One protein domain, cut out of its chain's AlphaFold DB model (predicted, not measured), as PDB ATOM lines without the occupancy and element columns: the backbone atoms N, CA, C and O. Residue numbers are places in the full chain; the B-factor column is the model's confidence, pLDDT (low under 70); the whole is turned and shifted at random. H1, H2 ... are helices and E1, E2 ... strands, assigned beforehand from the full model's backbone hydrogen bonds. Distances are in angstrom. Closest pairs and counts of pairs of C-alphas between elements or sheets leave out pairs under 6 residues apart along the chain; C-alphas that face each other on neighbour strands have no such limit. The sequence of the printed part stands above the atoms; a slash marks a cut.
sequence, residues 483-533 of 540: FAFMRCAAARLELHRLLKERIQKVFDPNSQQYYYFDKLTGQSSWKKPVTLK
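AT A GLANCE: This is residues 483 to 533 of the 540 residues of an uncharacterized protein of Phytophthora fragariae (UniProt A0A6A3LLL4). A small antiparallel sheet of three strands, E1, E2 and E3, forms a head at one end, and one long helix, H1, reaches away from it like a handle, meeting the start of E1 at a corner. Residues 483 to 491 of H1 stick out free, and after E3 the last printed residues, 526 to 533, with no named element, fold back from the sheet toward H1's side. The printed part has 51 residues, with one named helix and three named strands in the order H1, E1, E2, E3; the sheet's order is E1, E2, E3, and the class is mixed, helices and strands. The whole is loose, with a radius of gyration of the C-alphas of 13.7 A, and spans 48 by 20 by 13 A, H1 making much of the length.

IN THESE COORDINATES: In the sheet, E1 is residues 503 to 508, 15.6 A from first to last C-alpha, beginning at C-alpha 503 at (301.027, 196.067, 280.923). E2 is residues 513 to 518, 16.6 A long. E3 is residues 523 to 525, 6.9 A long, ending at C-alpha 525 at (298.337, 205.469, 284.188). H1 is residues 483 to 502, 28.5 A long, beginning at C-alpha 483 at (284.204, 180.640, 261.946).

HOW THE PARTS SIT: E1, E2 and E3 form a meander, each strand the antiparallel neighbour of the one before, with E1 and E3 as edge strands and E2 as the inner strand. E1 and E2 are a hairpin with 149 degrees between their directions; C-alphas 507 and 514 face each other at 4.5 A, and N 504 and O 517 are within hydrogen-bond range at 2.8 A, as are N 515 and O 506 at 2.9 A. E2 and E3 are also a hairpin, at 146 degrees; C-alphas 517 and 524 face each other at 4.4 A, and N 516 and O 525 are within hydrogen-bond range at 2.8 A. H1 is only just on the sheet, with 5 pairs of C-alphas within 10 A, and only grazes it with residues 499 to 502. The closest C-alphas of H1 and E2 are those of Arg 502 and Asp 518, 6.0 A apart. In H1 every O i to N i+4 pair is within hydrogen-bond range.

THE WHOLE: The two C-alphas farthest apart are those of Phe 483 and Asn 510, at 48.0 A. Without residues 483 to 491 the body has 42 residues, spans 34 by 20 by 13 A and has a radius of gyration of 10.9 A. The links H1 to E1, E1 to E2 and E2 to E3 are tight. The printed part has no cut. The mean pLDDT of the printed part is 88.9, and no printed residue is under 70.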
ATOM      1  N   PHE A 483     282.790 180.471 262.293       89.38
ATOM      2  CA  PHE A 483     284.204 180.640 261.946       89.38
ATOM      3  C   PHE A 483     284.703 182.073 262.112       89.38
ATOM      4  O   PHE A 483     285.780 182.284 262.672       89.38
ATOM      5  N   ALA A 484     283.937 183.073 261.673       84.50
ATOM      6  CA  ALA A 484     284.286 184.472 261.900       84.50
ATOM      7  C   ALA A 484     284.358 184.789 263.403       84.50
ATOM      8  O   ALA A 484     285.308 185.422 263.865       84.50
ATOM      9  N   PHE A 485     283.396 184.290 264.185       87.25
ATOM     10  CA  PHE A 485     283.389 184.442 265.635       87.25
ATOM     11  C   PHE A 485     284.624 183.807 266.283       87.25
ATOM     12  O   PHE A 485     285.289 184.476 267.073       87.25
ATOM     13  N   MET A 486     284.963 182.568 265.913       91.00
ATOM     14  CA  MET A 486     286.119 181.843 266.445       91.00
ATOM     15  C   MET A 486     287.437 182.537 266.098       91.00
ATOM     16  O   MET A 486     288.278 182.713 266.977       91.00
ATOM     17  N   ARG A 487     287.600 183.041 264.867       90.50
ATOM     18  CA  ARG A 487     288.785 183.831 264.481       90.50
ATOM     19  C   ARG A 487     288.910 185.110 265.308       90.50
ATOM     20  O   ARG A 487     289.981 185.414 265.827       90.50
ATOM     21  N   CYS A 488     287.808 185.836 265.501       84.25
ATOM     22  CA  CYS A 488     287.799 187.015 266.364       84.25
ATOM     23  C   CYS A 488     288.013 186.671 267.847       84.25
ATOM     24  O   CYS A 488     288.508 187.507 268.600       84.25
ATOM     25  N   ALA A 489     287.588 185.496 268.311       86.12
ATOM     26  CA  ALA A 489     287.843 185.029 269.671       86.12
ATOM     27  C   ALA A 489     289.334 184.720 269.868       86.12
ATOM     28  O   ALA A 489     289.931 185.258 270.797       86.12
ATOM     29  N   ALA A 490     289.948 183.978 268.944       88.88
ATOM     30  CA  ALA A 490     291.377 183.677 268.957       88.88
ATOM     31  C   ALA A 490     292.238 184.952 268.921       88.88
ATOM     32  O   ALA A 490     293.079 185.149 269.792       88.88
ATOM     33  N   ALA A 491     291.950 185.886 268.007       88.50
ATOM     34  CA  ALA A 491     292.665 187.166 267.935       88.50
ATOM     35  C   ALA A 491     292.523 188.002 269.221       88.50
ATOM     36  O   ALA A 491     293.442 188.718 269.616       88.50
ATOM     37  N   ARG A 492     291.372 187.913 269.902       86.19
ATOM     38  CA  ARG A 492     291.172 188.582 271.194       86.19
ATOM     39  C   ARG A 492     291.977 187.930 272.306       86.19
ATOM     40  O   ARG A 492     292.534 188.673 273.105       86.19
ATOM     41  N   LEU A 493     292.036 186.602 272.375       87.75
ATOM     42  CA  LEU A 493     292.872 185.904 273.355       87.75
ATOM     43  C   LEU A 493     294.345 186.266 273.168       87.75
ATOM     44  O   LEU A 493     295.011 186.609 274.141       87.75
ATOM     45  N   GLU A 494     294.806 186.315 271.921       89.31
ATOM     46  CA  GLU A 494     296.180 186.698 271.604       89.31
ATOM     47  C   GLU A 494     296.483 188.153 271.990       89.31
ATOM     48  O   GLU A 494     297.487 188.438 272.639       89.31
ATOM     49  N   LEU A 495     295.560 189.079 271.713       87.69
ATOM     50  CA  LEU A 495     295.676 190.458 272.190       87.69
ATOM     51  C   LEU A 495     295.758 190.534 273.724       87.69
ATOM     52  O   LEU A 495     296.530 191.327 274.254       87.69
ATOM     53  N   HIS A 496     294.972 189.731 274.449       86.31
ATOM     54  CA  HIS A 496     295.024 189.711 275.915       86.31
ATOM     55  C   HIS A 496     296.348 189.151 276.430       86.31
ATOM     56  O   HIS A 496     296.884 189.695 277.394       86.31
ATOM     57  N   ARG A 497     296.891 188.117 275.777       89.56
ATOM     58  CA  ARG A 497     298.218 187.570 276.080       89.56
ATOM     59  C   ARG A 497     299.290 188.656 275.955       89.56
ATOM     60  O   ARG A 497     299.991 188.930 276.925       89.56
ATOM     61  N   LEU A 498     299.323 189.355 274.818       90.00
ATOM     62  CA  LEU A 498     300.259 190.457 274.568       90.00
ATOM     63  C   LEU A 498     300.083 191.621 275.554       90.00
ATOM     64  O   LEU A 498     301.060 192.199 276.027       90.00
ATOM     65  N   LEU A 499     298.841 191.972 275.904       88.62
ATOM     66  CA  LEU A 499     298.573 193.026 276.887       88.62
ATOM     67  C   LEU A 499     299.019 192.632 278.297       88.62
ATOM     68  O   LEU A 499     299.522 193.495 279.008       88.62
ATOM     69  N   LYS A 500     298.873 191.363 278.693       86.94
ATOM     70  CA  LYS A 500     299.378 190.850 279.977       86.94
ATOM     71  C   LYS A 500     300.908 190.861 280.025       86.94
ATOM     72  O   LYS A 500     301.493 191.132 281.068       86.94
ATOM     73  N   GLU A 501     301.559 190.605 278.894       88.00
ATOM     74  CA  GLU A 501     303.016 190.695 278.773       88.00
ATOM     75  C   GLU A 501     303.526 192.131 278.765       88.00
ATOM     76  O   GLU A 501     304.636 192.364 279.229       88.00
ATOM     77  N   ARG A 502     302.744 193.097 278.282       90.94
ATOM     78  CA  ARG A 502     303.170 194.495 278.157       90.94
ATOM     79  C   ARG A 502     302.799 195.364 279.357       90.94
ATOM     80  O   ARG A 502     303.598 196.194 279.779       90.94
ATOM     81  N   ILE A 503     301.598 195.192 279.896       91.88
ATOM     82  CA  ILE A 503     301.027 196.067 280.923       91.88
ATOM     83  C   ILE A 503     301.008 195.331 282.258       91.88
ATOM     84  O   ILE A 503     300.574 194.186 282.341       91.88
ATOM     85  N   GLN A 504     301.443 196.010 283.311       91.69
ATOM     86  CA  GLN A 504     301.453 195.498 284.673       91.69
ATOM     87  C   GLN A 504     300.495 196.309 285.541       91.69
ATOM     88  O   GLN A 504     300.491 197.537 285.483       91.69
ATOM     89  N   LYS A 505     299.673 195.631 286.340       93.56
ATOM     90  CA  LYS A 505     298.820 196.273 287.344       93.56
ATOM     91  C   LYS A 505     299.550 196.225 288.683       93.56
ATOM     92  O   LYS A 505     299.808 195.135 289.178       93.56
ATOM     93  N   VAL A 506     299.879 197.385 289.235       92.81
ATOM     94  CA  VAL A 506     300.722 197.524 290.431       92.81
ATOM     95  C   VAL A 506     299.921 198.199 291.536       92.81
ATOM     96  O   VAL A 506     299.170 199.139 291.266       92.81
ATOM     97  N   PHE A 507     300.039 197.696 292.766       93.50
ATOM     98  CA  PHE A 507     299.452 198.324 293.948       93.50
ATOM     99  C   PHE A 507     300.394 199.390 294.505       93.50
ATOM    100  O   PHE A 507     301.561 199.101 294.752       93.50
ATOM    101  N   ASP A 508     299.886 200.598 294.732       91.19
ATOM    102  CA  ASP A 508     300.616 201.650 295.435       91.19
ATOM    103  C   ASP A 508     300.173 201.707 296.914       91.19
ATOM    104  O   ASP A 508     299.033 202.100 297.194       91.19
ATOM    105  N   PRO A 509     301.049 201.346 297.875       91.88
ATOM    106  CA  PRO A 509     300.730 201.362 299.303       91.88
ATOM    107  C   PRO A 509     300.383 202.747 299.853       91.88
ATOM    108  O   PRO A 509     299.607 202.846 300.803       91.88
ATOM    109  N   ASN A 510     300.924 203.815 299.258       89.50
ATOM    110  CA  ASN A 510     300.745 205.176 299.764       89.50
ATOM    111  C   ASN A 510     299.360 205.731 299.418       89.50
ATOM    112  O   ASN A 510     298.727 206.391 300.239       89.50
ATOM    113  N   SER A 511     298.878 205.450 298.205       86.75
ATOM    114  CA  SER A 511     297.552 205.876 297.742       86.75
ATOM    115  C   SER A 511     296.452 204.834 297.966       86.75
ATOM    116  O   SER A 511     295.277 205.149 297.768       86.75
ATOM    117  N   GLN A 512     296.812 203.609 298.373       89.25
ATOM    118  CA  GLN A 512     295.922 202.443 298.466       89.25
ATOM    119  C   GLN A 512     295.150 202.170 297.162       89.25
ATOM    120  O   GLN A 512     294.006 201.708 297.177       89.25
ATOM    121  N   GLN A 513     295.757 202.476 296.013       89.31
ATOM    122  CA  GLN A 513     295.136 202.338 294.697       89.31
ATOM    123  C   GLN A 513     296.023 201.546 293.739       89.31
ATOM    124  O   GLN A 513     297.245 201.508 293.859       89.31
ATOM    125  N   TYR A 514     295.386 200.904 292.758       91.88
ATOM    126  CA  TYR A 514     296.096 200.243 291.669       91.88
ATOM    127  C   TYR A 514     296.322 201.210 290.508       91.88
ATOM    128  O   TYR A 514     295.387 201.892 290.082       91.88
ATOM    129  N   TYR A 515     297.518 201.182 289.931       92.25
ATOM    130  CA  TYR A 515     297.818 201.834 288.659       92.25
ATOM    131  C   TYR A 515     298.317 200.817 287.627       92.25
ATOM    132  O   TYR A 515     298.702 199.694 287.955       92.25
ATOM    133  N   TYR A 516     298.262 201.199 286.354       93.00
ATOM    134  CA  TYR A 516     298.701 200.381 285.231       93.00
ATOM    135  C   TYR A 516     299.989 200.967 284.668       93.00
ATOM    136  O   TYR A 516     300.034 202.141 284.305       93.00
ATOM    137  N   PHE A 517     301.024 200.145 284.591       92.19
ATOM    138  CA  PHE A 517     302.340 200.507 284.090       92.19
ATOM    139  C   PHE A 517     302.606 199.802 282.760       92.19
ATOM    140  O   PHE A 517     302.457 198.583 282.665       92.19
ATOM    141  N   ASP A 518     302.971 200.555 281.726       92.50
ATOM    142  CA  ASP A 518     303.381 199.998 280.435       92.50
ATOM    143  C   ASP A 518     304.894 199.755 280.442       92.50
ATOM    144  O   ASP A 518     305.687 200.697 280.410       92.50
ATOM    145  N   LYS A 519     305.296 198.480 280.453       89.62
ATOM    146  CA  LYS A 519     306.702 198.066 280.573       89.62
ATOM    147  C   LYS A 519     307.558 198.460 279.371       89.62
ATOM    148  O   LYS A 519     308.773 198.519 279.500       89.62
ATOM    149  N   LEU A 520     306.944 198.708 278.213       88.19
ATOM    150  CA  LEU A 520     307.672 199.037 276.987       88.19
ATOM    151  C   LEU A 520     307.924 200.543 276.844       88.19
ATOM    152  O   LEU A 520     308.945 200.944 276.298       88.19
ATOM    153  N   THR A 521     306.999 201.377 277.322       87.88
ATOM    154  CA  THR A 521     307.105 202.846 277.225       87.88
ATOM    155  C   THR A 521     307.563 203.503 278.525       87.88
ATOM    156  O   THR A 521     307.916 204.679 278.515       87.88
ATOM    157  N   GLY A 522     307.541 202.771 279.644       89.88
ATOM    158  CA  GLY A 522     307.887 203.283 280.970       89.88
ATOM    159  C   GLY A 522     306.845 204.240 281.558       89.88
ATOM    160  O   GLY A 522     307.121 204.910 282.549       89.88
ATOM    161  N   GLN A 523     305.655 204.342 280.959       91.31
ATOM    162  CA  GLN A 523     304.607 205.264 281.399       91.31
ATOM    163  C   GLN A 523     303.623 204.592 282.363       91.31
ATOM    164  O   GLN A 523     303.237 203.434 282.184       91.31
ATOM    165  N   SER A 524     303.162 205.345 283.366       92.88
ATOM    166  CA  SER A 524     302.129 204.921 284.315       92.88
ATOM    167  C   SER A 524     300.803 205.650 284.078       92.88
ATOM    168  O   SER A 524     300.751 206.825 283.717       92.88
ATOM    169  N   SER A 525     299.695 204.938 284.281       91.44
ATOM    170  CA  SER A 525     298.337 205.469 284.188       91.44
ATOM    171  C   SER A 525     297.465 204.916 285.308       91.44
ATOM    172  O   SER A 525     297.305 203.708 285.464       91.44
ATOM    173  N   TRP A 526     296.795 205.812 286.028       90.12
ATOM    174  CA  TRP A 526     295.765 205.466 287.015       90.12
ATOM    175  C   TRP A 526     294.484 204.912 286.372       90.12
ATOM    176  O   TRP A 526     293.647 204.305 287.034       90.12
ATOM    177  N   LYS A 527     294.306 205.114 285.060       88.38
ATOM    178  CA  LYS A 527     293.155 204.606 284.307       88.38
ATOM    179  C   LYS A 527     293.504 203.299 283.615       88.38
ATOM    180  O   LYS A 527     294.515 203.210 282.917       88.38
ATOM    181  N   LYS A 528     292.598 202.325 283.737       87.31
ATOM    182  CA  LYS A 528     292.670 201.050 283.025       87.31
ATOM    183  C   LYS A 528     292.718 201.281 281.506       87.31
ATOM    184  O   LYS A 528     291.844 201.982 280.983       87.31
ATOM    185  N   PRO A 529     293.679 200.677 280.788       86.50
ATOM    186  CA  PRO A 529     293.750 200.749 279.334       86.50
ATOM    187  C   PRO A 529     292.440 200.330 278.661       86.50
ATOM    188  O   PRO A 529     291.887 199.263 278.936       86.50
ATOM    189  N   VAL A 530     291.962 201.150 277.722       84.06
ATOM    190  CA  VAL A 530     290.711 200.904 276.976       84.06
ATOM    191  C   VAL A 530     290.759 199.576 276.205       84.06
ATOM    192  O   VAL A 530     289.729 198.931 276.001       84.06
ATOM    193  N   THR A 531     291.956 199.137 275.813       83.31
ATOM    194  CA  THR A 531     292.212 197.887 275.087       83.31
ATOM    195  C   THR A 531     291.841 196.630 275.879       83.31
ATOM    196  O   THR A 531     291.393 195.661 275.270       83.31
ATOM    197  N   LEU A 532     291.926 196.659 277.214       80.75
ATOM    198  CA  LEU A 532     291.539 195.543 278.089       80.75
ATOM    199  C   LEU A 532     290.011 195.380 278.214       80.75
ATOM    200  O   LEU A 532     289.517 194.312 278.578       80.75
ATOM    201  N   LYS A 533     289.228 196.420 277.883       79.75
ATOM    202  CA  LYS A 533     287.754 196.433 277.972       79.75
ATOM    203  C   LYS A 533     287.249 195.796 279.288       79.75
ATOM    204  O   LYS A 533     287.542 196.298 280.375       79.75
TER     205      LYS A 533